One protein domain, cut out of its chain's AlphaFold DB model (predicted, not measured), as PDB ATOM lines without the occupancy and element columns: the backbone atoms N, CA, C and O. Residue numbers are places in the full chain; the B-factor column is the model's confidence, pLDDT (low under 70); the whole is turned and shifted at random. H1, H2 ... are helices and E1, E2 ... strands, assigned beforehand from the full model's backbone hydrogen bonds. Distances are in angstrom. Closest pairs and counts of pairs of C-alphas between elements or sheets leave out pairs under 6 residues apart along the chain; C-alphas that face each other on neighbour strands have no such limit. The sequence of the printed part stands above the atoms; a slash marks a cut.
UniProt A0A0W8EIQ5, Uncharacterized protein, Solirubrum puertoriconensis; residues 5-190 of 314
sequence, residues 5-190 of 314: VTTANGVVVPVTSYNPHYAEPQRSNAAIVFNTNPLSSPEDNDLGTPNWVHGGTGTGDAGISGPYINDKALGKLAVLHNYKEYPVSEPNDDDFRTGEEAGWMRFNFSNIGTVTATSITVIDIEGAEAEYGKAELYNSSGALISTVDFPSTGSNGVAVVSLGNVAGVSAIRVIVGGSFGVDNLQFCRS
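What this domain is: This is residues 5 to 190 of the 314 residues of an uncharacterized protein of Solirubrum puertoriconensis (UniProt A0A0W8EIQ5). Two twisted sheets lie face to face as a sandwich, a five-stranded sheet over a three-stranded one, with the small strand pair E2 and E3 beside it and the short helix H1 at the end where E8 begins. Long links at residues 19 to 30, 36 to 60 and 81 to 102 loop out from this body. The 186 printed residues hold ten named strands and one named helix, in the order E1 E2 H1 E3 E4 E5 E6 E7 E8 E9 E10; the sheets run E1 E4 E9 E6 E7, E8 E5 E10 and E2 E3, all antiparallel. The class is mostly strand, though under half of the residues are in named elements. The whole is compact, with a radius of gyration of the C-alphas of 15.6 A and spans of 43 by 37 by 32 A.

How they stand to each other: Residues 5 to 6 pair, antiparallel, with residues 12 to 13 of E1, residues 12 to 18, an edge strand of the largest sheet. Its neighbour is E4, residues 103 to 108, antiparallel, with N 18 and O 104 2.8 A apart. E9, residues 171 to 177, follows, with N 107 and O 172 2.8 A apart across E4 and E9. Then comes E6, residues 132 to 138, with N 136 and O 173 2.8 A apart across E9 and E6. E6 and the edge strand E7, residues 144 to 149, form a hairpin, with N 135 and O 148 2.8 A apart. The second sheet has E5, residues 115 to 125, as its inner strand, between E8, residues 154 to 169, and E10, residues 181 to 189. N 122 and O 159 are 2.9 A apart across E5 and E8, and N 116 and O 188 are 2.8 A apart across E5 and E10. These two sheets form a sandwich, two sheets face to face: the facing parts are 9.1 A centre to centre, and the strands of the one stand at 20 degrees to those of the other. E2, residues 31 to 35, and E3, residues 76 to 80, are antiparallel neighbours, with N 34 and O 77 2.9 A apart. The closest C-alphas of E3 and E10, those of Val 79 and Gly 181, are 5.1 A apart. H1, residues 61 to 64, is on the sheet E8 E5 E10, only just at the sheet's level, with a height of 3.5 A. Its closest C-alpha pair with E8 is Gly 63 and Gly 157, 4.3 A; E8 bends by 88 degrees at residue 157. H1 is too short for an O i to N i+4 pair, and its one O i to N i+3 pair is within hydrogen-bond range.

Where its parts are: E1 begins at C-alpha 12, (-27.906, -33.054, 46.797), and is 20.0 A long. E2 and E3 are 13.3 A each, and H1 is 5.4 A. E4 is 16.6 A, E5 26.4 A, E6 19.7 A and E7 14.0 A. E8, the longest strand by residues with 16, spans 29.1 A from C-alpha 154 at (-32.143, -51.778, 21.762). E9 is 19.5 A. E10 is 24.3 A and ends at C-alpha 189, (-18.564, -28.627, 39.448).

The domain as a whole: The two C-alphas farthest apart, those of Val 53 and Ser 141, are 46.6 A apart. The printed part has no cut. The links E1 to E2, E2 to H1, H1 to E3 and E3 to E4 are long. The mean pLDDT of the printed part is 92.6, and residues 98 to 99 and residue 190 are under 70.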
ATOM      1  N   VAL A   5     -31.608 -36.507  44.085       94.00
ATOM      2  CA  VAL A   5     -30.518 -37.487  44.082       94.00
ATOM      3  C   VAL A   5     -29.341 -36.945  44.884       94.00
ATOM      4  O   VAL A   5     -29.165 -35.734  45.007       94.00
ATOM      5  N   THR A   6     -28.538 -37.842  45.448       92.00
ATOM      6  CA  THR A   6     -27.294 -37.481  46.139       92.00
ATOM      7  C   THR A   6     -26.125 -38.078  45.375       92.00
ATOM      8  O   THR A   6     -26.107 -39.281  45.132       92.00
ATOM      9  N   THR A   7     -25.158 -37.254  44.973       88.88
ATOM     10  CA  THR A   7     -23.959 -37.754  44.287       88.88
ATOM     11  C   THR A   7     -23.055 -38.526  45.246       88.88
ATOM     12  O   THR A   7     -23.135 -38.351  46.463       88.88
ATOM     13  N   ALA A   8     -22.110 -39.300  44.704       84.12
ATOM     14  CA  ALA A   8     -21.097 -40.011  45.492       84.12
ATOM     15  C   ALA A   8     -20.303 -39.101  46.456       84.12
ATOM     16  O   ALA A   8     -19.858 -39.550  47.507       84.12
ATOM     17  N   ASN A   9     -20.182 -37.806  46.137       82.75
ATOM     18  CA  ASN A   9     -19.495 -36.811  46.964       82.75
ATOM     19  C   ASN A   9     -20.452 -36.024  47.888       82.75
ATOM     20  O   ASN A   9     -20.113 -34.930  48.340       82.75
ATOM     21  N   GLY A  10     -21.663 -36.535  48.133       85.56
ATOM     22  CA  GLY A  10     -22.628 -35.970  49.084       85.56
ATOM     23  C   GLY A  10     -23.406 -34.755  48.574       85.56
ATOM     24  O   GLY A  10     -23.973 -34.002  49.363       85.56
ATOM     25  N   VAL A  11     -23.425 -34.516  47.262       86.75
ATOM     26  CA  VAL A  11     -24.099 -33.351  46.680       86.75
ATOM     27  C   VAL A  11     -25.560 -33.665  46.426       86.75
ATOM     28  O   VAL A  11     -25.852 -34.553  45.632       86.75
ATOM     29  N   VAL A  12     -26.467 -32.905  47.035       91.31
ATOM     30  CA  VAL A  12     -27.906 -33.054  46.797       91.31
ATOM     31  C   VAL A  12     -28.322 -32.249  45.566       91.31
ATOM     32  O   VAL A  12     -28.108 -31.038  45.504       91.31
ATOM     33  N   VAL A  13     -28.928 -32.928  44.595       95.12
ATOM     34  CA  VAL A  13     -29.465 -32.355  43.357       95.12
ATOM     35  C   VAL A  13     -30.975 -32.591  43.346       95.12
ATOM     36  O   VAL A  13     -31.400 -33.745  43.256       95.12
ATOM     37  N   PRO A  14     -31.803 -31.536  43.459       96.31
ATOM     38  CA  PRO A  14     -33.247 -31.661  43.318       96.31
ATOM     39  C   PRO A  14     -33.644 -32.229  41.955       96.31
ATOM     40  O   PRO A  14     -33.053 -31.875  40.929       96.31
ATOM     41  N   VAL A  15     -34.675 -33.069  41.961       97.19
ATOM     42  CA  VAL A  15     -35.277 -33.673  40.775       97.19
ATOM     43  C   VAL A  15     -36.750 -33.292  40.727       97.19
ATOM     44  O   VAL A  15     -37.478 -33.471  41.701       97.19
ATOM     45  N   THR A  16     -37.188 -32.758  39.593       96.75
ATOM     46  CA  THR A  16     -38.614 -32.639  39.269       96.75
ATOM     47  C   THR A  16     -38.934 -33.505  38.068       96.75
ATOM     48  O   THR A  16     -38.049 -33.844  37.286       96.75
ATOM     49  N   SER A  17     -40.193 -33.874  37.902       96.69
ATOM     50  CA  SER A  17     -40.616 -34.735  36.802       96.69
ATOM     51  C   SER A  17     -41.994 -34.343  36.320       96.69
ATOM     52  O   SER A  17     -42.744 -33.708  37.057       96.69
ATOM     53  N   TYR A  18     -42.307 -34.733  35.099       94.88
ATOM     54  CA  TYR A  18     -43.592 -34.502  34.483       94.88
ATOM     55  C   TYR A  18     -43.945 -35.677  33.591       94.88
ATOM     56  O   TYR A  18     -43.120 -36.105  32.784       94.88
ATOM     57  N   ASN A  19     -45.177 -36.143  33.705       93.25
ATOM     58  CA  ASN A  19     -45.747 -37.099  32.781       93.25
ATOM     59  C   ASN A  19     -47.141 -36.616  32.334       93.25
ATOM     60  O   ASN A  19     -48.045 -36.524  33.174       93.25
ATOM     61  N   PRO A  20     -47.318 -36.253  31.046       91.12
ATOM     62  CA  PRO A  20     -48.552 -35.646  30.544       91.12
ATOM     63  C   PRO A  20     -49.765 -36.582  30.596       91.12
ATOM     64  O   PRO A  20     -50.900 -36.097  30.598       91.12
ATOM     65  N   HIS A  21     -49.540 -37.892  30.689       88.31
ATOM     66  CA  HIS A  21     -50.578 -38.924  30.633       88.31
ATOM     67  C   HIS A  21     -51.393 -39.057  31.914       88.31
ATOM     68  O   HIS A  21     -52.476 -39.644  31.919       88.31
ATOM     69  N   TYR A  22     -50.915 -38.452  33.001       89.69
ATOM     70  CA  TYR A  22     -51.548 -38.545  34.307       89.69
ATOM     71  C   TYR A  22     -52.148 -37.214  34.766       89.69
ATOM     72  O   TYR A  22     -51.822 -36.125  34.282       89.69
ATOM     73  N   ALA A  23     -53.066 -37.291  35.728       90.75
ATOM     74  CA  ALA A  23     -53.536 -36.134  36.481       90.75
ATOM     75  C   ALA A  23     -52.601 -35.851  37.669       90.75
ATOM     76  O   ALA A  23     -51.738 -36.659  38.014       90.75
ATOM     77  N   GLU A  24     -52.754 -34.693  38.304       90.81
ATOM     78  CA  GLU A  24     -52.065 -34.431  39.569       90.81
ATOM     79  C   GLU A  24     -52.588 -35.365  40.682       90.81
ATOM     80  O   GLU A  24     -53.796 -35.608  40.737       90.81
ATOM     81  N   PRO A  25     -51.724 -35.845  41.603       86.38
ATOM     82  CA  PRO A  25     -50.308 -35.485  41.765       86.38
ATOM     83  C   PRO A  25     -49.304 -36.317  40.943       86.38
ATOM     84  O   PRO A  25     -48.115 -35.994  40.954       86.38
ATOM     85  N   GLN A  26     -49.734 -37.392  40.274       90.00
ATOM     86  CA  GLN A  26     -48.857 -38.304  39.521       90.00
ATOM     87  C   GLN A  26     -48.153 -37.593  38.365       90.00
ATOM     88  O   GLN A  26     -46.976 -37.827  38.113       90.00
ATOM     89  N   ARG A  27     -48.844 -36.648  37.721       91.12
ATOM     90  CA  ARG A  27     -48.288 -35.806  36.659       91.12
ATOM     91  C   ARG A  27     -46.965 -35.169  37.063       91.12
ATOM     92  O   ARG A  27     -45.983 -35.354  36.364       91.12
ATOM     93  N   SER A  28     -46.926 -34.443  38.179       91.25
ATOM     94  CA  SER A  28     -45.722 -33.729  38.634       91.25
ATOM     95  C   SER A  28     -44.768 -34.591  39.477       91.25
ATOM     96  O   SER A  28     -43.678 -34.158  39.857       91.25
ATOM     97  N   ASN A  29     -45.162 -35.830  39.772       89.06
ATOM     98  CA  ASN A  29     -44.375 -36.813  40.499       89.06
ATOM     99  C   ASN A  29     -44.394 -38.100  39.671       89.06
ATOM    100  O   ASN A  29     -45.093 -39.049  40.010       89.06
ATOM    101  N   ALA A  30     -43.648 -38.122  38.577       92.50
ATOM    102  CA  ALA A  30     -43.558 -39.266  37.682       92.50
ATOM    103  C   ALA A  30     -42.270 -40.065  37.888       92.50
ATOM    104  O   ALA A  30     -42.289 -41.283  37.783       92.50
ATOM    105  N   ALA A  31     -41.160 -39.414  38.244       95.88
ATOM    106  CA  ALA A  31     -39.888 -40.112  38.377       95.88
ATOM    107  C   ALA A  31     -39.841 -41.011  39.623       95.88
ATOM    108  O   ALA A  31     -40.134 -40.569  40.742       95.88
ATOM    109  N   ILE A  32     -39.399 -42.255  39.466       95.94
ATOM    110  CA  ILE A  32     -39.231 -43.223  40.554       95.94
ATOM    111  C   ILE A  32     -37.895 -43.961  40.420       95.94
ATOM    112  O   ILE A  32     -37.245 -43.913  39.381       95.94
ATOM    113  N   VAL A  33     -37.454 -44.581  41.516       96.88
ATOM    114  CA  VAL A  33     -36.243 -45.405  41.538       96.88
ATOM    115  C   VAL A  33     -36.625 -46.844  41.226       96.88
ATOM    116  O   VAL A  33     -37.419 -47.430  41.963       96.88
ATOM    117  N   PHE A  34     -36.011 -47.402  40.193       97.25
ATOM    118  CA  PHE A  34     -36.110 -48.806  39.815       97.25
ATOM    119  C   PHE A  34     -34.847 -49.545  40.274       97.25
ATOM    120  O   PHE A  34     -33.738 -49.063  40.043       97.25
ATOM    121  N   ASN A  35     -34.979 -50.682  40.960       97.56
ATOM    122  CA  ASN A  35     -33.845 -51.548  41.282       97.56
ATOM    123  C   ASN A  35     -33.663 -52.548  40.150       97.56
ATOM    124  O   ASN A  35     -34.610 -53.223  39.764       97.56
ATOM    125  N   THR A  36     -32.438 -52.675  39.657       97.25
ATOM    126  CA  THR A  36     -32.166 -53.546  38.516       97.25
ATOM    127  C   THR A  36     -31.888 -54.981  38.935       97.25
ATOM    128  O   THR A  36     -32.057 -55.885  38.128       97.25
ATOM    129  N   ASN A  37     -31.465 -55.219  40.182       95.69
ATOM    130  CA  ASN A  37     -31.200 -56.555  40.710       95.69
ATOM    131  C   ASN A  37     -31.275 -56.586  42.262       95.69
ATOM    132  O   ASN A  37     -30.435 -55.953  42.914       95.69
ATOM    133  N   PRO A  38     -32.238 -57.309  42.876       95.31
ATOM    134  CA  PRO A  38     -33.394 -57.925  42.221       95.31
ATOM    135  C   PRO A  38     -34.274 -56.857  41.558       95.31
ATOM    136  O   PRO A  38     -34.248 -55.696  41.971       95.31
ATOM    137  N   LEU A  39     -35.017 -57.256  40.526       95.50
ATOM    138  CA  LEU A  39     -35.872 -56.344  39.770       95.50
ATOM    139  C   LEU A  39     -36.970 -55.741  40.652       95.50
ATOM    140  O   LEU A  39     -37.559 -56.431  41.487       95.50
ATOM    141  N   SER A  40     -37.228 -54.449  40.452       94.00
ATOM    142  CA  SER A  40     -38.345 -53.735  41.079       94.00
ATOM    143  C   SER A  40     -39.708 -54.195  40.554       94.00
ATOM    144  O   SER A  40     -40.643 -54.280  41.349       94.00
ATOM    145  N   SER A  41     -39.791 -54.499  39.258       91.69
ATOM    146  CA  SER A  41     -40.949 -55.078  38.571       91.69
ATOM    147  C   SER A  41     -40.485 -56.328  37.814       91.69
ATOM    148  O   SER A  41     -39.432 -56.287  37.179       91.69
ATOM    149  N   PRO A  42     -41.194 -57.467  37.897       85.69
ATOM    150  CA  PRO A  42     -40.868 -58.655  37.113       85.69
ATOM    151  C   PRO A  42     -41.196 -58.498  35.621       85.69
ATOM    152  O   PRO A  42     -40.789 -59.363  34.845       85.69
ATOM    153  N   GLU A  43     -41.947 -57.460  35.241       86.56
ATOM    154  CA  GLU A  43     -42.229 -57.144  33.843       86.56
ATOM    155  C   GLU A  43     -41.011 -56.522  33.142       86.56
ATOM    156  O   GLU A  43     -40.596 -57.065  32.123       86.56
ATOM    157  N   ASP A  44     -40.389 -55.496  33.739       88.69
ATOM    158  CA  ASP A  44     -39.286 -54.721  33.126       88.69
ATOM    159  C   ASP A  44     -37.945 -55.441  33.282       88.69
ATOM    160  O   ASP A  44     -37.009 -55.021  33.983       88.69
ATOM    161  N   ASN A  45     -37.874 -56.634  32.705       92.69
ATOM    162  CA  ASN A  45     -36.669 -57.442  32.736       92.69
ATOM    163  C   ASN A  45     -35.565 -56.867  31.833       92.69
ATOM    164  O   ASN A  45     -34.391 -57.145  32.072       92.69
ATOM    165  N   ASP A  46     -35.904 -56.027  30.872       93.31
ATOM    166  CA  ASP A  46     -35.036 -55.232  30.002       93.31
ATOM    167  C   ASP A  46     -34.394 -54.023  30.703       93.31
ATOM    168  O   ASP A  46     -33.309 -53.586  30.313       93.31
ATOM    169  N   LEU A  47     -34.907 -53.605  31.858       96.81
ATOM    170  CA  LEU A  47     -34.205 -52.699  32.775       96.81
ATOM    171  C   LEU A  47     -33.225 -53.408  33.728       96.81
ATOM    172  O   LEU A  47     -32.478 -52.767  34.481       96.81
ATOM    173  N   GLY A  48     -33.189 -54.742  33.722       97.81
ATOM    174  CA  GLY A  48     -32.281 -55.525  34.558       97.81
ATOM    175  C   GLY A  48     -30.806 -55.348  34.186       97.81
ATOM    176  O   GLY A  48     -30.439 -55.205  33.021       97.81
ATOM    177  N   THR A  49     -29.912 -55.391  35.178       97.94
ATOM    178  CA  THR A  49     -28.459 -55.265  34.943       97.94
ATOM    179  C   THR A  49     -27.651 -56.145  35.899       97.94
ATOM    180  O   THR A  49     -27.955 -56.155  37.098       97.94
ATOM    181  N   PRO A  50     -26.561 -56.788  35.448       98.31
ATOM    182  CA  PRO A  50     -26.201 -57.017  34.043       98.31
ATOM    183  C   PRO A  50     -27.286 -57.795  33.275       98.31
ATOM    184  O   PRO A  50     -28.250 -58.272  33.878       98.31
ATOM    185  N   ASN A  51     -27.115 -57.978  31.970       98.38
ATOM    186  CA  ASN A  51     -27.865 -58.972  31.205       98.38
ATOM    187  C   ASN A  51     -27.657 -60.381  31.799       98.38
ATOM    188  O   ASN A  51     -26.618 -60.671  32.404       98.38
ATOM    189  N   TRP A  52     -28.620 -61.281  31.613       97.62
ATOM    190  CA  TRP A  52     -28.598 -62.638  32.153       97.62
ATOM    191  C   TRP A  52     -27.397 -63.458  31.665       97.62
ATOM    192  O   TRP A  52     -26.839 -64.237  32.441       97.62
ATOM    193  N   VAL A  53     -26.922 -63.235  30.431       98.12
ATOM    194  CA  VAL A  53     -25.707 -63.906  29.921       98.12
ATOM    195  C   VAL A  53     -24.441 -63.463  30.662       98.12
ATOM    196  O   VAL A  53     -23.463 -64.206  30.718       98.12
ATOM    197  N   HIS A  54     -24.480 -62.271  31.268       97.62
ATOM    198  CA  HIS A  54     -23.412 -61.677  32.077       97.62
ATOM    199  C   HIS A  54     -23.673 -61.833  33.585       97.62
ATOM    200  O   HIS A  54     -23.013 -61.197  34.406       97.62
ATOM    201  N   GLY A  55     -24.618 -62.702  33.966       96.56
ATOM    202  CA  GLY A  55     -24.883 -63.079  35.357       96.56
ATOM    203  C   GLY A  55     -25.833 -62.154  36.120       96.56
ATOM    204  O   GLY A  55     -25.840 -62.193  37.351       96.56
ATOM    205  N   GLY A  56     -26.610 -61.320  35.425       96.94
ATOM    206  CA  GLY A  56     -27.645 -60.488  36.039       96.94
ATOM    207  C   GLY A  56     -29.076 -60.925  35.720       96.94
ATOM    208  O   GLY A  56     -29.347 -62.084  35.420       96.94
ATOM    209  N   THR A  57     -29.995 -59.977  35.848       97.19
ATOM    210  CA  THR A  57     -31.450 -60.125  35.662       97.19
ATOM    211  C   THR A  57     -31.938 -59.577  34.319       97.19
ATOM    212  O   THR A  57     -33.082 -59.827  33.956       97.19
ATOM    213  N   GLY A  58     -31.083 -58.839  33.601       97.44
ATOM    214  CA  GLY A  58     -31.407 -58.156  32.350       97.44
ATOM    215  C   GLY A  58     -31.751 -59.110  31.214       97.44
ATOM    216  O   GLY A  58     -31.012 -60.068  30.994       97.44
ATOM    217  N   THR A  59     -32.817 -58.852  30.464       96.62
ATOM    218  CA  THR A  59     -33.226 -59.665  29.311       96.62
ATOM    219  C   THR A  59     -33.420 -58.785  28.091       96.62
ATOM    220  O   THR A  59     -34.149 -57.817  28.154       96.62
ATOM    221  N   GLY A  60     -32.752 -59.123  26.991       95.75
ATOM    222  CA  GLY A  60     -32.806 -58.366  25.743       95.75
ATOM    223  C   GLY A  60     -31.558 -58.621  24.904       95.75
ATOM    224  O   GLY A  60     -30.456 -58.784  25.444       95.75
ATOM    225  N   ASP A  61     -31.726 -58.725  23.587       96.00
ATOM    226  CA  ASP A  61     -30.658 -59.171  22.683       96.00
ATOM    227  C   ASP A  61     -29.507 -58.160  22.587       96.00
ATOM    228  O   ASP A  61     -28.343 -58.554  22.451       96.00
ATOM    229  N   ALA A  62     -29.793 -56.859  22.708       96.75
ATOM    230  CA  ALA A  62     -28.763 -55.826  22.622       96.75
ATOM    231  C   ALA A  62     -27.839 -55.815  23.852       96.75
ATOM    232  O   ALA A  62     -26.656 -55.485  23.739       96.75
ATOM    233  N   GLY A  63     -28.342 -56.260  25.008       96.88
ATOM    234  CA  GLY A  63     -27.551 -56.429  26.226       96.88
ATOM    235  C   GLY A  63     -26.545 -57.591  26.173       96.88
ATOM    236  O   GLY A  63     -25.584 -57.598  26.947       96.88
ATOM    237  N   ILE A  64     -26.709 -58.554  25.254       98.12
ATOM    238  CA  ILE A  64     -25.862 -59.759  25.158       98.12
ATOM    239  C   ILE A  64     -24.477 -59.430  24.592       98.12
ATOM    240  O   ILE A  64     -23.460 -59.869  25.131       98.12
ATOM    241  N   SER A  65     -24.419 -58.689  23.482       96.25
ATOM    242  CA  SER A  65     -23.174 -58.404  22.760       96.25
ATOM    243  C   SER A  65     -23.309 -57.191  21.838       96.25
ATOM    244  O   SER A  65     -24.411 -56.759  21.520       96.25
ATOM    245  N   GLY A  66     -22.182 -56.661  21.358       95.19
ATOM    246  CA  GLY A  66     -22.163 -55.507  20.458       95.19
ATOM    247  C   GLY A  66     -21.850 -54.193  21.183       95.19
ATOM    248  O   GLY A  66     -21.227 -54.215  22.246       95.19
ATOM    249  N   PRO A  67     -22.202 -53.036  20.594       95.62
ATOM    250  CA  PRO A  67     -21.768 -51.730  21.093       95.62
ATOM    251  C   PRO A  67     -22.467 -51.285  22.387       95.62
ATOM    252  O   PRO A  67     -21.942 -50.402  23.062       95.62
ATOM    253  N   TYR A  68     -23.608 -51.891  22.733       98.06
ATOM    254  CA  TYR A  68     -24.436 -51.536  23.894       98.06
ATOM    255  C   TYR A  68     -24.567 -52.686  24.899       98.06
ATOM    256  O   TYR A  68     -25.588 -52.844  25.559       98.06
ATOM    257  N   ILE A  69     -23.526 -53.511  24.997       98.06
ATOM    258  CA  ILE A  69     -23.486 -54.648  25.913       98.06
ATOM    259  C   ILE A  69     -23.777 -54.220  27.364       98.06
ATOM    260  O   ILE A  69     -23.219 -53.241  27.865       98.06
ATOM    261  N   ASN A  70     -24.631 -54.978  28.047       98.25
ATOM    262  CA  ASN A  70     -25.018 -54.746  29.437       98.25
ATOM    263  C   ASN A  70     -24.295 -55.747  30.347       98.25
ATOM    264  O   ASN A  70     -24.878 -56.700  30.858       98.25
ATOM    265  N   ASP A  71     -22.984 -55.566  30.505       97.94
ATOM    266  CA  ASP A  71     -22.097 -56.483  31.236       97.94
ATOM    267  C   ASP A  71     -21.783 -56.033  32.676       97.94
ATOM    268  O   ASP A  71     -20.986 -56.661  33.379       97.94
ATOM    269  N   LYS A  72     -22.405 -54.942  33.143       97.31
ATOM    270  CA  LYS A  72     -22.141 -54.332  34.456       97.31
ATOM    271  C   LYS A  72     -23.427 -54.023  35.200       97.31
ATOM    272  O   LYS A  72     -24.408 -53.575  34.625       97.31
ATOM    273  N   ALA A  73     -23.390 -54.210  36.516       97.12
ATOM    274  CA  ALA A  73     -24.495 -53.837  37.386       97.12
ATOM    275  C   ALA A  73     -24.573 -52.307  37.529       97.12
ATOM    276  O   ALA A  73     -23.610 -51.688  37.984       97.12
ATOM    277  N   LEU A  74     -25.726 -51.721  37.198       96.69
ATOM    278  CA  LEU A  74     -26.064 -50.321  37.494       96.69
ATOM    279  C   LEU A  74     -26.721 -50.182  38.880       96.69
ATOM    280  O   LEU A  74     -26.562 -49.182  39.575       96.69
ATOM    281  N   GLY A  75     -27.412 -51.227  39.340       96.50
ATOM    282  CA  GLY A  75     -28.046 -51.307  40.657       96.50
ATOM    283  C   GLY A  75     -29.366 -50.542  40.751       96.50
ATOM    284  O   GLY A  75     -30.382 -51.139  41.106       96.50
ATOM    285  N   LYS A  76     -29.368 -49.237  40.455       96.19
ATOM    286  CA  LYS A  76     -30.571 -48.394  40.499       96.19
ATOM    287  C   LYS A  76     -30.662 -47.488  39.283       96.19
ATOM    288  O   LYS A  76     -29.672 -46.881  38.903       96.19
ATOM    289  N   LEU A  77     -31.869 -47.340  38.756       97.62
ATOM    290  CA  LEU A  77     -32.193 -46.436  37.658       97.62
ATOM    291  C   LEU A  77     -33.219 -45.406  38.127       97.62
ATOM    292  O   LEU A  77     -33.996 -45.653  39.055       97.62
ATOM    293  N   ALA A  78     -33.235 -44.255  37.468       97.25
ATOM    294  CA  ALA A  78     -34.387 -43.368  37.462       97.25
ATOM    295  C   ALA A  78     -35.211 -43.639  36.199       97.25
ATOM    296  O   ALA A  78     -34.668 -43.628  35.097       97.25
ATOM    297  N   VAL A  79     -36.515 -43.833  36.382       96.69
ATOM    298  CA  VAL A  79     -37.492 -44.062  35.307       96.69
ATOM    299  C   VAL A  79     -38.704 -43.155  35.500       96.69
ATOM    300  O   VAL A  79     -38.925 -42.662  36.613       96.69
ATOM    301  N   LEU A  80     -39.493 -42.914  34.452       95.06
ATOM    302  CA  LEU A  80     -40.836 -42.345  34.611       95.06
ATOM    303  C   LEU A  80     -41.823 -43.475  34.863       95.06
ATOM    304  O   LEU A  80     -41.858 -44.404  34.086       95.06
ATOM    305  N   HIS A  81     -42.597 -43.395  35.942       94.69
ATOM    306  CA  HIS A  81     -43.434 -44.501  36.389       94.69
ATOM    307  C   HIS A  81     -44.745 -44.640  35.605       94.69
ATOM    308  O   HIS A  81     -45.475 -43.650  35.472       94.69
ATOM    309  N   ASN A  82     -45.092 -45.875  35.241       91.12
ATOM    310  CA  ASN A  82     -46.425 -46.264  34.795       91.12
ATOM    311  C   ASN A  82     -47.419 -46.353  35.967       91.12
ATOM    312  O   ASN A  82     -47.524 -47.360  36.666       91.12
ATOM    313  N   TYR A  83     -48.200 -45.294  36.176       89.44
ATOM    314  CA  TYR A  83     -49.226 -45.252  37.228       89.44
ATOM    315  C   TYR A  83     -50.558 -45.887  36.845       89.44
ATOM    316  O   TYR A  83     -51.470 -45.957  37.677       89.44
ATOM    317  N   LYS A  84     -50.729 -46.246  35.575       88.06
ATOM    318  CA  LYS A  84     -51.984 -46.808  35.093       88.06
ATOM    319  C   LYS A  84     -52.107 -48.274  35.484       88.06
ATOM    320  O   LYS A  84     -53.202 -48.710  35.841       88.06
ATOM    321  N   GLU A  85     -50.999 -48.998  35.401       86.62
ATOM    322  CA  GLU A  85     -50.981 -50.456  35.511       86.62
ATOM    323  C   GLU A  85     -50.296 -50.918  36.800       86.62
ATOM    324  O   GLU A  85     -50.716 -51.922  37.378       86.62
ATOM    325  N   TYR A  86     -49.372 -50.112  37.340       90.19
ATOM    326  CA  TYR A  86     -48.545 -50.511  38.473       90.19
ATOM    327  C   TYR A  86     -48.652 -49.575  39.686       90.19
ATOM    328  O   TYR A  86     -48.778 -48.351  39.561       90.19
ATOM    329  N   PRO A  87     -48.633 -50.132  40.911       91.00
ATOM    330  CA  PRO A  87     -48.518 -49.341  42.126       91.00
ATOM    331  C   PRO A  87     -47.068 -48.894  42.351       91.00
ATOM    332  O   PRO A  87     -46.125 -49.597  42.026       91.00
ATOM    333  N   VAL A  88     -46.868 -47.803  43.096       88.69
ATOM    334  CA  VAL A  88     -45.520 -47.291  43.447       88.69
ATOM    335  C   VAL A  88     -44.623 -48.274  44.218       88.69
ATOM    336  O   VAL A  88     -43.430 -48.017  44.380       88.69
ATOM    337  N   SER A  89     -45.192 -49.350  44.772       89.12
ATOM    338  CA  SER A  89     -44.449 -50.446  45.409       89.12
ATOM    339  C   SER A  89     -43.783 -51.388  44.405       89.12
ATOM    340  O   SER A  89     -42.911 -52.152  44.802       89.12
ATOM    341  N   GLU A  90     -44.178 -51.300  43.139       91.25
ATOM    342  CA  GLU A  90     -43.656 -52.022  41.984       91.25
ATOM    343  C   GLU A  90     -43.260 -50.974  40.929       91.25
ATOM    344  O   GLU A  90     -44.007 -50.719  39.987       91.25
ATOM    345  N   PRO A  91     -42.145 -50.240  41.148       90.25
ATOM    346  CA  PRO A  91     -41.659 -49.268  40.178       90.25
ATOM    347  C   PRO A  91     -41.498 -49.931  38.817       90.25
ATOM    348  O   PRO A  91     -40.797 -50.935  38.723       90.25
ATOM    349  N   ASN A  92     -42.129 -49.326  37.823       90.25
ATOM    350  CA  ASN A  92     -42.209 -49.812  36.456       90.25
ATOM    351  C   ASN A  92     -42.213 -48.615  35.517       90.25
ATOM    352  O   ASN A  92     -42.844 -47.606  35.871       90.25
ATOM    353  N   ASP A  93     -41.435 -48.659  34.445       83.44
ATOM    354  CA  ASP A  93     -41.328 -47.529  33.538       83.44
ATOM    355  C   ASP A  93     -42.509 -47.424  32.571       83.44
ATOM    356  O   ASP A  93     -43.310 -48.331  32.414       83.44
ATOM    357  N   ASP A  94     -42.750 -46.216  32.076       74.50
ATOM    358  CA  ASP A  94     -43.979 -45.911  31.354       74.50
ATOM    359  C   ASP A  94     -43.834 -46.224  29.866       74.50
ATOM    360  O   ASP A  94     -43.114 -45.521  29.159       74.50
ATOM    361  N   ASP A  95     -44.587 -47.215  29.393       70.50
ATOM    362  CA  ASP A  95     -44.678 -47.577  27.977       70.50
ATOM    363  C   ASP A  95     -45.484 -46.533  27.187       70.50
ATOM    364  O   ASP A  95     -46.678 -46.699  26.882       70.50
ATOM    365  N   PHE A  96     -44.850 -45.408  26.849       74.75
ATOM    366  CA  PHE A  96     -45.479 -44.426  25.965       74.75
ATOM    367  C   PHE A  96     -45.657 -45.002  24.562       74.75
ATOM    368  O   PHE A  96     -44.746 -45.589  23.979       74.75
ATOM    369  N   ARG A  97     -46.806 -44.733  23.941       70.06
ATOM    370  CA  ARG A  97     -47.040 -45.159  22.556       70.06
ATOM    371  C   ARG A  97     -46.493 -44.149  21.561       70.06
ATOM    372  O   ARG A  97     -46.450 -42.940  21.797       70.06
ATOM    373  N   THR A  98     -46.170 -44.629  20.365       64.31
ATOM    374  CA  THR A  98     -45.754 -43.770  19.255       64.31
ATOM    375  C   THR A  98     -46.764 -42.637  19.000       64.31
ATOM    376  O   THR A  98     -47.939 -42.886  18.725       64.31
ATOM    377  N   GLY A  99     -46.295 -41.384  19.028       69.44
ATOM    378  CA  GLY A  99     -47.116 -40.191  18.764       69.44
ATOM    379  C   GLY A  99     -47.717 -39.524  20.006       69.44
ATOM    380  O   GLY A  99     -48.365 -38.484  19.879       69.44
ATOM    381  N   GLU A 100     -47.484 -40.087  21.188       82.31
ATOM    382  CA  GLU A 100     -47.850 -39.488  22.465       82.31
ATOM    383  C   GLU A 100     -46.868 -38.387  22.910       82.31
ATOM    384  O   GLU A 100     -45.716 -38.326  22.475       82.31
ATOM    385  N   GLU A 101     -47.339 -37.466  23.761       89.06
ATOM    386  CA  GLU A 101     -46.483 -36.426  24.341       89.06
ATOM    387  C   GLU A 101     -45.491 -37.068  25.321       89.06
ATOM    388  O   GLU A 101     -45.888 -37.805  26.222       89.06
ATOM    389  N   ALA A 102     -44.202 -36.773  25.146       93.00
ATOM    390  CA  ALA A 102     -43.138 -37.314  25.981       93.00
ATOM    391  C   ALA A 102     -43.185 -36.765  27.417       93.00
ATOM    392  O   ALA A 102     -43.444 -35.578  27.655       93.00
ATOM    393  N   GLY A 103     -42.848 -37.623  28.376       94.25
ATOM    394  CA  GLY A 103     -42.566 -37.219  29.744       94.25
ATOM    395  C   GLY A 103     -41.151 -36.657  29.897       94.25
ATOM    396  O   GLY A 103     -40.326 -36.677  28.981       94.25
ATOM    397  N   TRP A 104     -40.840 -36.127  31.078       96.75
ATOM    398  CA  TRP A 104     -39.478 -35.710  31.393       96.75
ATOM    399  C   TRP A 104     -39.139 -35.777  32.877       96.75
ATOM    400  O   TRP A 104     -39.991 -35.639  33.753       96.75
ATOM    401  N   MET A 105     -37.842 -35.885  33.162       97.69
ATOM    402  CA  MET A 105     -37.258 -35.641  34.482       97.69
ATOM    403  C   MET A 105     -36.186 -34.555  34.390       97.69
ATOM    404  O   MET A 105     -35.482 -34.432  33.392       97.69
ATOM    405  N   ARG A 106     -36.073 -33.708  35.412       98.12
ATOM    406  CA  ARG A 106     -35.189 -32.541  35.427       98.12
ATOM    407  C   ARG A 106     -34.328 -32.528  36.678       98.12
ATOM    408  O   ARG A 106     -34.841 -32.368  37.780       98.12
ATOM    409  N   PHE A 107     -33.019 -32.582  36.478       98.12
ATOM    410  CA  PHE A 107     -31.989 -32.426  37.499       98.12
ATOM    411  C   PHE A 107     -31.612 -30.948  37.616       98.12
ATOM    412  O   PHE A 107     -31.214 -30.327  36.626       98.12
ATOM    413  N   ASN A 108     -31.755 -30.367  38.807       95.69
ATOM    414  CA  ASN A 108     -31.518 -28.944  39.034       95.69
ATOM    415  C   ASN A 108     -30.226 -28.696  39.825       95.69
ATOM    416  O   ASN A 108     -30.107 -29.064  40.991       95.69
ATOM    417  N   PHE A 109     -29.274 -28.002  39.210       93.38
ATOM    418  CA  PHE A 109     -27.987 -27.658  39.809       93.38
ATOM    419  C   PHE A 109     -27.958 -26.253  40.413       93.38
ATOM    420  O   PHE A 109     -26.941 -25.883  40.991       93.38
ATOM    421  N   SER A 110     -29.048 -25.475  40.355       78.50
ATOM    422  CA  SER A 110     -29.069 -24.073  40.812       78.50
ATOM    423  C   SER A 110     -28.555 -23.876  42.242       78.50
ATOM    424  O   SER A 110     -27.966 -22.843  42.550       78.50
ATOM    425  N   ASN A 111     -28.738 -24.873  43.112       81.31
ATOM    426  CA  ASN A 111     -28.283 -24.840  44.506       81.31
ATOM    427  C   ASN A 111     -26.764 -25.026  44.665       81.31
ATOM    428  O   ASN A 111     -26.223 -24.766  45.737       81.31
ATOM    429  N   ILE A 112     -26.078 -25.488  43.620       78.94
ATOM    430  CA  ILE A 112     -24.635 -25.750  43.595       78.94
ATOM    431  C   ILE A 112     -23.907 -24.916  42.532       78.94
ATOM    432  O   ILE A 112     -22.749 -25.195  42.227       78.94
ATOM    433  N   GLY A 113     -24.572 -23.891  41.988       83.75
ATOM    434  CA  GLY A 113     -24.056 -23.033  40.923       83.75
ATOM    435  C   GLY A 113     -24.325 -23.605  39.532       83.75
ATOM    436  O   GLY A 113     -25.417 -24.088  39.245       83.75
ATOM    437  N   THR A 114     -23.335 -23.508  38.650       86.81
ATOM    438  CA  THR A 114     -23.354 -24.179  37.349       86.81
ATOM    439  C   THR A 114     -22.341 -25.315  37.319       86.81
ATOM    440  O   THR A 114     -21.358 -25.335  38.066       86.81
ATOM    441  N   VAL A 115     -22.597 -26.286  36.453       92.25
ATOM    442  CA  VAL A 115     -21.744 -27.454  36.256       92.25
ATOM    443  C   VAL A 115     -21.282 -27.546  34.808       92.25
ATOM    444  O   VAL A 115     -21.838 -26.910  33.907       92.25
ATOM    445  N   THR A 116     -20.261 -28.365  34.599       90.94
ATOM    446  CA  THR A 116     -19.905 -28.912  33.297       90.94
ATOM    447  C   THR A 116     -20.516 -30.303  33.184       90.94
ATOM    448  O   THR A 116     -20.086 -31.210  33.893       90.94
ATOM    449  N   ALA A 117     -21.534 -30.465  32.340       95.75
ATOM    450  CA  ALA A 117     -22.215 -31.740  32.121       95.75
ATOM    451  C   ALA A 117     -21.340 -32.674  31.276       95.75
ATOM    452  O   ALA A 117     -20.926 -32.279  30.187       95.75
ATOM    453  N   THR A 118     -21.046 -33.886  31.756       95.69
ATOM    454  CA  THR A 118     -20.072 -34.778  31.099       95.69
ATOM    455  C   THR A 118     -20.740 -35.955  30.408       95.69
ATOM    456  O   THR A 118     -20.552 -36.131  29.207       95.69
ATOM    457  N   SER A 119     -21.536 -36.745  31.126       98.19
ATOM    458  CA  SER A 119     -22.176 -37.942  30.576       98.19
ATOM    459  C   SER A 119     -23.406 -38.362  31.373       98.19
ATOM    460  O   SER A 119     -23.599 -37.932  32.508       98.19
ATOM    461  N   ILE A 120     -24.232 -39.211  30.774       98.69
ATOM    462  CA  ILE A 120     -25.341 -39.908  31.425       98.69
ATOM    463  C   ILE A 120     -25.375 -41.345  30.908       98.69
ATOM    464  O   ILE A 120     -25.036 -41.586  29.752       98.69
ATOM    465  N   THR A 121     -25.729 -42.303  31.757       98.69
ATOM    466  CA  THR A 121     -25.968 -43.686  31.329       98.69
ATOM    467  C   THR A 121     -27.444 -43.852  31.014       98.69
ATOM    468  O   THR A 121     -28.286 -43.383  31.778       98.69
ATOM    469  N   VAL A 122     -27.740 -44.496  29.893       98.56
ATOM    470  CA  VAL A 122     -29.094 -44.855  29.467       98.56
ATOM    471  C   VAL A 122     -29.142 -46.352  29.199       98.56
ATOM    472  O   VAL A 122     -28.119 -46.942  28.831       98.56
ATOM    473  N   ILE A 123     -30.302 -46.956  29.399       98.25
ATOM    474  CA  ILE A 123     -30.556 -48.367  29.122       98.25
ATOM    475  C   ILE A 123     -31.890 -48.491  28.409       98.25
ATOM    476  O   ILE A 123     -32.781 -47.724  28.739       98.25
ATOM    477  N   ASP A 124     -31.986 -49.454  27.499       96.56
ATOM    478  CA  ASP A 124     -33.253 -49.900  26.924       96.56
ATOM    479  C   ASP A 124     -33.991 -48.829  26.110       96.56
ATOM    480  O   ASP A 124     -35.019 -48.322  26.513       96.56
ATOM    481  N   ILE A 125     -33.390 -48.391  24.998       95.56
ATOM    482  CA  ILE A 125     -34.018 -47.435  24.073       95.56
ATOM    483  C   ILE A 125     -34.196 -48.103  22.713       95.56
ATOM    484  O   ILE A 125     -33.230 -48.270  21.946       95.56
ATOM    485  N   GLU A 126     -35.432 -48.417  22.359       90.81
ATOM    486  CA  GLU A 126     -35.809 -49.189  21.184       90.81
ATOM    487  C   GLU A 126     -36.382 -48.307  20.068       90.81
ATOM    488  O   GLU A 126     -37.572 -48.015  19.959       90.81
ATOM    489  N   GLY A 127     -35.526 -47.926  19.116       81.81
ATOM    490  CA  GLY A 127     -35.960 -47.135  17.962       81.81
ATOM    491  C   GLY A 127     -36.976 -47.867  17.075       81.81
ATOM    492  O   GLY A 127     -37.728 -47.217  16.349       81.81
ATOM    493  N   ALA A 128     -37.016 -49.205  17.132       82.69
ATOM    494  CA  ALA A 128     -38.017 -50.021  16.442       82.69
ATOM    495  C   ALA A 128     -39.432 -49.818  17.009       82.69
ATOM    496  O   ALA A 128     -40.403 -49.923  16.259       82.69
ATOM    497  N   GLU A 129     -39.532 -49.455  18.286       82.25
ATOM    498  CA  GLU A 129     -40.783 -49.167  18.998       82.25
ATOM    499  C   GLU A 129     -41.076 -47.654  19.046       82.25
ATOM    500  O   GLU A 129     -42.039 -47.181  19.646       82.25
ATOM    501  N   ALA A 130     -40.286 -46.885  18.284       86.62
ATOM    502  CA  ALA A 130     -40.297 -45.429  18.228       86.62
ATOM    503  C   ALA A 130     -39.977 -44.755  19.570       86.62
ATOM    504  O   ALA A 130     -40.370 -43.604  19.791       86.62
ATOM    505  N   GLU A 131     -39.220 -45.440  20.421       90.62
ATOM    506  CA  GLU A 131     -38.680 -44.871  21.643       90.62
ATOM    507  C   GLU A 131     -37.516 -43.942  21.334       90.62
ATOM    508  O   GLU A 131     -36.735 -44.125  20.388       90.62
ATOM    509  N   TYR A 132     -37.407 -42.897  22.139       93.56
ATOM    510  CA  TYR A 132     -36.344 -41.926  22.033       93.56
ATOM    511  C   TYR A 132     -36.144 -41.193  23.352       93.56
ATOM    512  O   TYR A 132     -37.076 -40.827  24.070       93.56
ATOM    513  N   GLY A 133     -34.891 -40.848  23.609       95.31
ATOM    514  CA  GLY A 133     -34.521 -39.968  24.700       95.31
ATOM    515  C   GLY A 133     -33.628 -38.836  24.227       95.31
ATOM    516  O   GLY A 133     -32.939 -38.932  23.209       95.31
ATOM    517  N   LYS A 134     -33.635 -37.734  24.973       97.81
ATOM    518  CA  LYS A 134     -32.635 -36.673  24.811       97.81
ATOM    519  C   LYS A 134     -32.374 -35.955  26.122       97.81
ATOM    520  O   LYS A 134     -33.263 -35.831  26.963       97.81
ATOM    521  N   ALA A 135     -31.173 -35.410  26.259       98.75
ATOM    522  CA  ALA A 135     -30.825 -34.472  27.314       98.75
ATOM    523  C   ALA A 135     -30.836 -33.037  26.776       98.75
ATOM    524  O   ALA A 135     -30.098 -32.691  25.856       98.75
ATOM    525  N   GLU A 136     -31.642 -32.183  27.394       98.75
ATOM    526  CA  GLU A 136     -31.684 -30.740  27.182       98.75
ATOM    527  C   GLU A 136     -30.954 -30.025  28.326       98.75
ATOM    528  O   GLU A 136     -31.318 -30.149  29.500       98.75
ATOM    529  N   LEU A 137     -29.921 -29.257  27.993       98.31
ATOM    530  CA  LEU A 137     -29.064 -28.563  28.950       98.31
ATOM    531  C   LEU A 137     -29.434 -27.083  28.992       98.31
ATOM    532  O   LEU A 137     -29.441 -26.405  27.966       98.31
ATOM    533  N   TYR A 138     -29.688 -26.562  30.190       96.06
ATOM    534  CA  TYR A 138     -30.130 -25.185  30.408       96.06
ATOM    535  C   TYR A 138     -29.097 -24.391  31.203       96.06
ATOM    536  O   TYR A 138     -28.519 -24.913  32.152       96.06
ATOM    537  N   ASN A 139     -28.901 -23.114  30.872       88.75
ATOM    538  CA  ASN A 139     -28.070 -22.195  31.660       88.75
ATOM    539  C   ASN A 139     -28.856 -21.536  32.814       88.75
ATOM    540  O   ASN A 139     -30.045 -21.797  33.011       88.75
ATOM    541  N   SER A 140     -28.215 -20.679  33.612       85.19
ATOM    542  CA  SER A 140     -28.849 -20.019  34.771       85.19
ATOM    543  C   SER A 140     -29.966 -19.029  34.418       85.19
ATOM    544  O   SER A 140     -30.802 -18.745  35.272       85.19
ATOM    545  N   SER A 141     -30.027 -18.532  33.175       78.94
ATOM    546  CA  SER A 141     -31.138 -17.700  32.696       78.94
ATOM    547  C   SER A 141     -32.327 -18.526  32.194       78.94
ATOM    548  O   SER A 141     -33.310 -17.953  31.735       78.94
ATOM    549  N   GLY A 142     -32.233 -19.859  32.232       83.25
ATOM    550  CA  GLY A 142     -33.250 -20.768  31.709       83.25
ATOM    551  C   GLY A 142     -33.209 -20.956  30.191       83.25
ATOM    552  O   GLY A 142     -34.125 -21.564  29.648       83.25
ATOM    553  N   ALA A 143     -32.173 -20.469  29.502       87.38
ATOM    554  CA  ALA A 143     -32.012 -20.697  28.070       87.38
ATOM    555  C   ALA A 143     -31.438 -22.096  27.810       87.38
ATOM    556  O   ALA A 143     -30.522 -22.532  28.511       87.38
ATOM    557  N   LEU A 144     -31.972 -22.776  26.793       93.06
ATOM    558  CA  LEU A 144     -31.420 -24.023  26.267       93.06
ATOM    559  C   LEU A 144     -30.071 -23.726  25.598       93.06
ATOM    560  O   LEU A 144     -29.992 -22.859  24.729       93.06
ATOM    561  N   ILE A 145     -29.015 -24.421  26.018       91.69
ATOM    562  CA  ILE A 145     -27.644 -24.222  25.521       91.69
ATOM    563  C   ILE A 145     -27.076 -25.441  24.794       91.69
ATOM    564  O   ILE A 145     -26.084 -25.313  24.083       91.69
ATOM    565  N   SER A 146     -27.683 -26.617  24.960       96.69
ATOM    566  CA  SER A 146     -27.326 -27.824  24.214       96.69
ATOM    567  C   SER A 146     -28.460 -28.845  24.277       96.69
ATOM    568  O   SER A 146     -29.184 -28.906  25.274       96.69
ATOM    569  N   THR A 147     -28.577 -29.650  23.225       98.38
ATOM    570  CA  THR A 147     -29.445 -30.825  23.157       98.38
ATOM    571  C   THR A 147     -28.601 -32.000  22.689       98.38
ATOM    572  O   THR A 147     -27.850 -31.866  21.723       98.38
ATOM    573  N   VAL A 148     -28.718 -33.132  23.377       98.12
ATOM    574  CA  VAL A 148     -28.012 -34.375  23.056       98.12
ATOM    575  C   VAL A 148     -29.040 -35.481  22.921       98.12
ATOM    576  O   VAL A 148     -29.671 -35.848  23.909       98.12
ATOM    577  N   ASP A 149     -29.219 -35.996  21.708       98.25
ATOM    578  CA  ASP A 149     -30.079 -37.151  21.461       98.25
ATOM    579  C   ASP A 149     -29.388 -38.436  21.937       98.25
ATOM    580  O   ASP A 149     -28.171 -38.599  21.797       98.25
ATOM    581  N   PHE A 150     -30.163 -39.337  22.535       98.12
ATOM    582  CA  PHE A 150     -29.665 -40.624  23.000       98.12
ATOM    583  C   PHE A 150     -29.657 -41.636  21.848       98.12
ATOM    584  O   PHE A 150     -30.529 -41.579  20.976       98.12
ATOM    585  N   PRO A 151     -28.670 -42.548  21.798       97.31
ATOM    586  CA  PRO A 151     -28.681 -43.618  20.813       97.31
ATOM    587  C   PRO A 151     -29.826 -44.590  21.108       97.31
ATOM    588  O   PRO A 151     -30.142 -44.827  22.271       97.31
ATOM    589  N   SER A 152     -30.384 -45.216  20.069       96.69
ATOM    590  CA  SER A 152     -31.161 -46.436  20.280       96.69
ATOM    591  C   SER A 152     -30.197 -47.543  20.689       96.69
ATOM    592  O   SER A 152     -29.304 -47.913  19.916       96.69
ATOM    593  N   THR A 153     -30.339 -48.000  21.927       97.25
ATOM    594  CA  THR A 153     -29.514 -49.055  22.505       97.25
ATOM    595  C   THR A 153     -30.087 -50.443  22.245       97.25
ATOM    596  O   THR A 153     -29.315 -51.398  22.270       97.25
ATOM    597  N   GLY A 154     -31.380 -50.536  21.907       96.25
ATOM    598  CA  GLY A 154     -32.143 -51.778  21.762       96.25
ATOM    599  C   GLY A 154     -32.458 -52.430  23.109       96.25
ATOM    600  O   GLY A 154     -31.884 -52.025  24.123       96.25
ATOM    601  N   SER A 155     -33.301 -53.466  23.079       95.44
ATOM    602  CA  SER A 155     -33.738 -54.196  24.274       95.44
ATOM    603  C   SER A 155     -32.576 -54.578  25.202       95.44
ATOM    604  O   SER A 155     -31.626 -55.274  24.799       95.44
ATOM    605  N   ASN A 156     -32.634 -54.096  26.445       97.12
ATOM    606  CA  ASN A 156     -31.636 -54.229  27.511       97.12
ATOM    607  C   ASN A 156     -30.238 -53.659  27.212       97.12
ATOM    608  O   ASN A 156     -29.291 -53.873  27.977       97.12
ATOM    609  N   GLY A 157     -30.065 -52.944  26.102       98.25
ATOM    610  CA  GLY A 157     -28.791 -52.352  25.715       98.25
ATOM    611  C   GLY A 157     -28.448 -51.135  26.574       98.25
ATOM    612  O   GLY A 157     -29.297 -50.278  26.802       98.25
ATOM    613  N   VAL A 158     -27.191 -51.013  27.006       98.62
ATOM    614  CA  VAL A 158     -26.689 -49.911  27.848       98.62
ATOM    615  C   VAL A 158     -25.727 -49.020  27.064       98.62
ATOM    616  O   VAL A 158     -24.799 -49.500  26.412       98.62
ATOM    617  N   ALA A 159     -25.877 -47.701  27.191       98.38
ATOM    618  CA  ALA A 159     -24.934 -46.730  26.645       98.38
ATOM    619  C   ALA A 159     -24.545 -45.658  27.666       98.38
ATOM    620  O   ALA A 159     -25.385 -45.072  28.343       98.38
ATOM    621  N   VAL A 160     -23.251 -45.324  27.707       98.31
ATOM    622  CA  VAL A 160     -22.771 -44.090  28.343       98.31
ATOM    623  C   VAL A 160     -22.764 -42.989  27.289       98.31
ATOM    624  O   VAL A 160     -21.903 -42.951  26.410       98.31
ATOM    625  N   VAL A 161     -23.727 -42.080  27.377       98.31
ATOM    626  CA  VAL A 161     -23.912 -40.978  26.434       98.31
ATOM    627  C   VAL A 161     -23.077 -39.780  26.870       98.31
ATOM    628  O   VAL A 161     -23.205 -39.292  27.993       98.31
ATOM    629  N   SER A 162     -22.224 -39.275  25.977       98.00
ATOM    630  CA  SER A 162     -21.491 -38.023  26.195       98.00
ATOM    631  C   SER A 162     -22.438 -36.828  26.104       98.00
ATOM    632  O   SER A 162     -23.096 -36.636  25.088       98.00
ATOM    633  N   LEU A 163     -22.443 -35.979  27.131       97.25
ATOM    634  CA  LEU A 163     -23.187 -34.715  27.158       97.25
ATOM    635  C   LEU A 163     -22.365 -33.530  26.622       97.25
ATOM    636  O   LEU A 163     -22.727 -32.372  26.818       97.25
ATOM    637  N   GLY A 164     -21.230 -33.806  25.972       91.00
ATOM    638  CA  GLY A 164     -20.431 -32.800  25.270       91.00
ATOM    639  C   GLY A 164     -19.543 -31.921  26.154       91.00
ATOM    640  O   GLY A 164     -18.982 -30.953  25.647       91.00
ATOM    641  N   ASN A 165     -19.383 -32.233  27.447       89.50
ATOM    642  CA  ASN A 165     -18.608 -31.414  28.396       89.50
ATOM    643  C   ASN A 165     -19.068 -29.943  28.419       89.50
ATOM    644  O   ASN A 165     -18.259 -29.016  28.495       89.50
ATOM    645  N   VAL A 166     -20.380 -29.718  28.334       86.19
ATOM    646  CA  VAL A 166     -20.970 -28.378  28.240       86.19
ATOM    647  C   VAL A 166     -20.916 -27.693  29.604       86.19
ATOM    648  O   VAL A 166     -21.510 -28.172  30.568       86.19
ATOM    649  N   ALA A 167     -20.200 -26.571  29.690       86.56
ATOM    650  CA  ALA A 167     -20.089 -25.744  30.892       86.56
ATOM    651  C   ALA A 167     -21.287 -24.793  31.068       86.56
ATOM    652  O   ALA A 167     -22.016 -24.499  30.123       86.56
ATOM    653  N   GLY A 168     -21.461 -24.255  32.279       84.25
ATOM    654  CA  GLY A 168     -22.494 -23.250  32.551       84.25
ATOM    655  C   GLY A 168     -23.908 -23.822  32.703       84.25
ATOM    656  O   GLY A 168     -24.878 -23.062  32.690       84.25
ATOM    657  N   VAL A 169     -24.031 -25.139  32.873       94.00
ATOM    658  CA  VAL A 169     -25.313 -25.839  32.987       94.00
ATOM    659  C   VAL A 169     -25.884 -25.642  34.391       94.00
ATOM    660  O   VAL A 169     -25.242 -25.977  35.381       94.00
ATOM    661  N   SER A 170     -27.092 -25.090  34.484       94.38
ATOM    662  CA  SER A 170     -27.860 -24.932  35.725       94.38
ATOM    663  C   SER A 170     -28.912 -26.028  35.906       94.38
ATOM    664  O   SER A 170     -29.339 -26.283  37.027       94.38
ATOM    665  N   ALA A 171     -29.332 -26.686  34.823       97.62
ATOM    666  CA  ALA A 171     -30.246 -27.818  34.870       97.62
ATOM    667  C   ALA A 171     -30.104 -28.706  33.633       97.62
ATOM    668  O   ALA A 171     -29.816 -28.214  32.541       97.62
ATOM    669  N   ILE A 172     -30.377 -29.997  33.805       98.62
ATOM    670  CA  ILE A 172     -30.511 -30.973  32.717       98.62
ATOM    671  C   ILE A 172     -31.929 -31.521  32.762       98.62
ATOM    672  O   ILE A 172     -32.368 -31.985  33.813       98.62
ATOM    673  N   ARG A 173     -32.646 -31.462  31.641       98.62
ATOM    674  CA  ARG A 173     -33.928 -32.144  31.463       98.62
ATOM    675  C   ARG A 173     -33.717 -33.337  30.541       98.62
ATOM    676  O   ARG A 173     -33.288 -33.157  29.410       98.62
ATOM    677  N   VAL A 174     -34.021 -34.526  31.032       98.50
ATOM    678  CA  VAL A 174     -34.102 -35.739  30.225       98.50
ATOM    679  C   VAL A 174     -35.538 -35.870  29.740       98.50
ATOM    680  O   VAL A 174     -36.453 -35.918  30.562       98.50
ATOM    681  N   ILE A 175     -35.723 -35.868  28.425       97.25
ATOM    682  CA  ILE A 175     -36.995 -36.183  27.776       97.25
ATOM    683  C   ILE A 175     -37.052 -37.691  27.572       97.25
ATOM    684  O   ILE A 175     -36.063 -38.270  27.118       97.25
ATOM    685  N   VAL A 176     -38.198 -38.275  27.895       95.44
ATOM    686  CA  VAL A 176     -38.461 -39.710  27.831       95.44
ATOM    687  C   VAL A 176     -39.674 -39.932  26.931       95.44
ATOM    688  O   VAL A 176     -40.775 -39.495  27.273       95.44
ATOM    689  N   GLY A 177     -39.460 -40.525  25.760       92.81
ATOM    690  CA  GLY A 177     -40.509 -41.034  24.881       92.81
ATOM    691  C   GLY A 177     -40.302 -42.535  24.681       92.81
ATOM    692  O   GLY A 177     -39.220 -42.929  24.268       92.81
ATOM    693  N   GLY A 178     -41.319 -43.336  24.963       90.38
ATOM    694  CA  GLY A 178     -41.192 -44.771  25.251       90.38
ATOM    695  C   GLY A 178     -40.813 -45.064  26.705       90.38
ATOM    696  O   GLY A 178     -40.790 -44.148  27.537       90.38
ATOM    697  N   SER A 179     -40.469 -46.314  26.966       89.50
ATOM    698  CA  SER A 179     -39.841 -46.789  28.197       89.50
ATOM    699  C   SER A 179     -38.322 -46.610  28.071       89.50
ATOM    700  O   SER A 179     -37.798 -46.504  26.967       89.50
ATOM    701  N   PHE A 180     -37.637 -46.366  29.193       95.38
ATOM    702  CA  PHE A 180     -36.179 -46.477  29.347       95.38
ATOM    703  C   PHE A 180     -35.720 -46.004  30.732       95.38
ATOM    704  O   PHE A 180     -36.312 -45.133  31.389       95.38
ATOM    705  N   GLY A 181     -34.543 -46.484  31.139       96.94
ATOM    706  CA  GLY A 181     -33.880 -46.079  32.376       96.94
ATOM    707  C   GLY A 181     -32.697 -45.135  32.183       96.94
ATOM    708  O   GLY A 181     -31.942 -45.222  31.213       96.94
ATOM    709  N   VAL A 182     -32.468 -44.256  33.167       98.19
ATOM    710  CA  VAL A 182     -31.227 -43.470  33.263       98.19
ATOM    711  C   VAL A 182     -30.493 -43.677  34.580       98.19
ATOM    712  O   VAL A 182     -31.100 -43.823  35.641       98.19
ATOM    713  N   ASP A 183     -29.167 -43.609  34.521       97.38
ATOM    714  CA  ASP A 183     -28.279 -43.699  35.680       97.38
ATOM    715  C   ASP A 183     -27.006 -42.860  35.474       97.38
ATOM    716  O   ASP A 183     -26.732 -42.350  34.385       97.38
ATOM    717  N   ASN A 184     -26.210 -42.700  36.533       96.00
ATOM    718  CA  ASN A 184     -24.845 -42.189  36.490       96.00
ATOM    719  C   ASN A 184     -24.709 -40.884  35.696       96.00
ATOM    720  O   ASN A 184     -23.816 -40.738  34.861       96.00
ATOM    721  N   LEU A 185     -25.587 -39.913  35.971       97.19
ATOM    722  CA  LEU A 185     -25.416 -38.548  35.485       97.19
ATOM    723  C   LEU A 185     -24.137 -37.951  36.090       97.19
ATOM    724  O   LEU A 185     -24.078 -37.634  37.281       97.19
ATOM    725  N   GLN A 186     -23.114 -37.788  35.257       96.19
ATOM    726  CA  GLN A 186     -21.818 -37.248  35.634       96.19
ATOM    727  C   GLN A 186     -21.698 -35.775  35.240       96.19
ATOM    728  O   GLN A 186     -22.141 -35.323  34.178       96.19
ATOM    729  N   PHE A 187     -21.071 -35.014  36.129       94.69
ATOM    730  CA  PHE A 187     -20.768 -33.611  35.919       94.69
ATOM    731  C   PHE A 187     -19.568 -33.189  36.766       94.69
ATOM    732  O   PHE A 187     -19.343 -33.696  37.868       94.69
ATOM    733  N   CYS A 188     -18.838 -32.192  36.285       88.62
ATOM    734  CA  CYS A 188     -17.826 -31.497  37.066       88.62
ATOM    735  C   CYS A 188     -18.430 -30.208  37.612       88.62
ATOM    736  O   CYS A 188     -18.981 -29.401  36.864       88.62
ATOM    737  N   ARG A 189     -18.302 -29.968  38.918       84.81
ATOM    738  CA  ARG A 189     -18.564 -28.627  39.448       84.81
ATOM    739  C   ARG A 189     -17.571 -27.667  38.810       84.81
ATOM    740  O   ARG A 189     -16.376 -27.963  38.792       84.81
ATOM    741  N   SER A 190     -18.044 -26.531  38.311       65.06
ATOM    742  CA  SER A 190     -17.133 -25.471  37.898       65.06
ATOM    743  C   SER A 190     -16.391 -24.983  39.145       65.06
ATOM    744  O   SER A 190     -16.962 -24.312  39.998       65.06
TER     745      SER A 190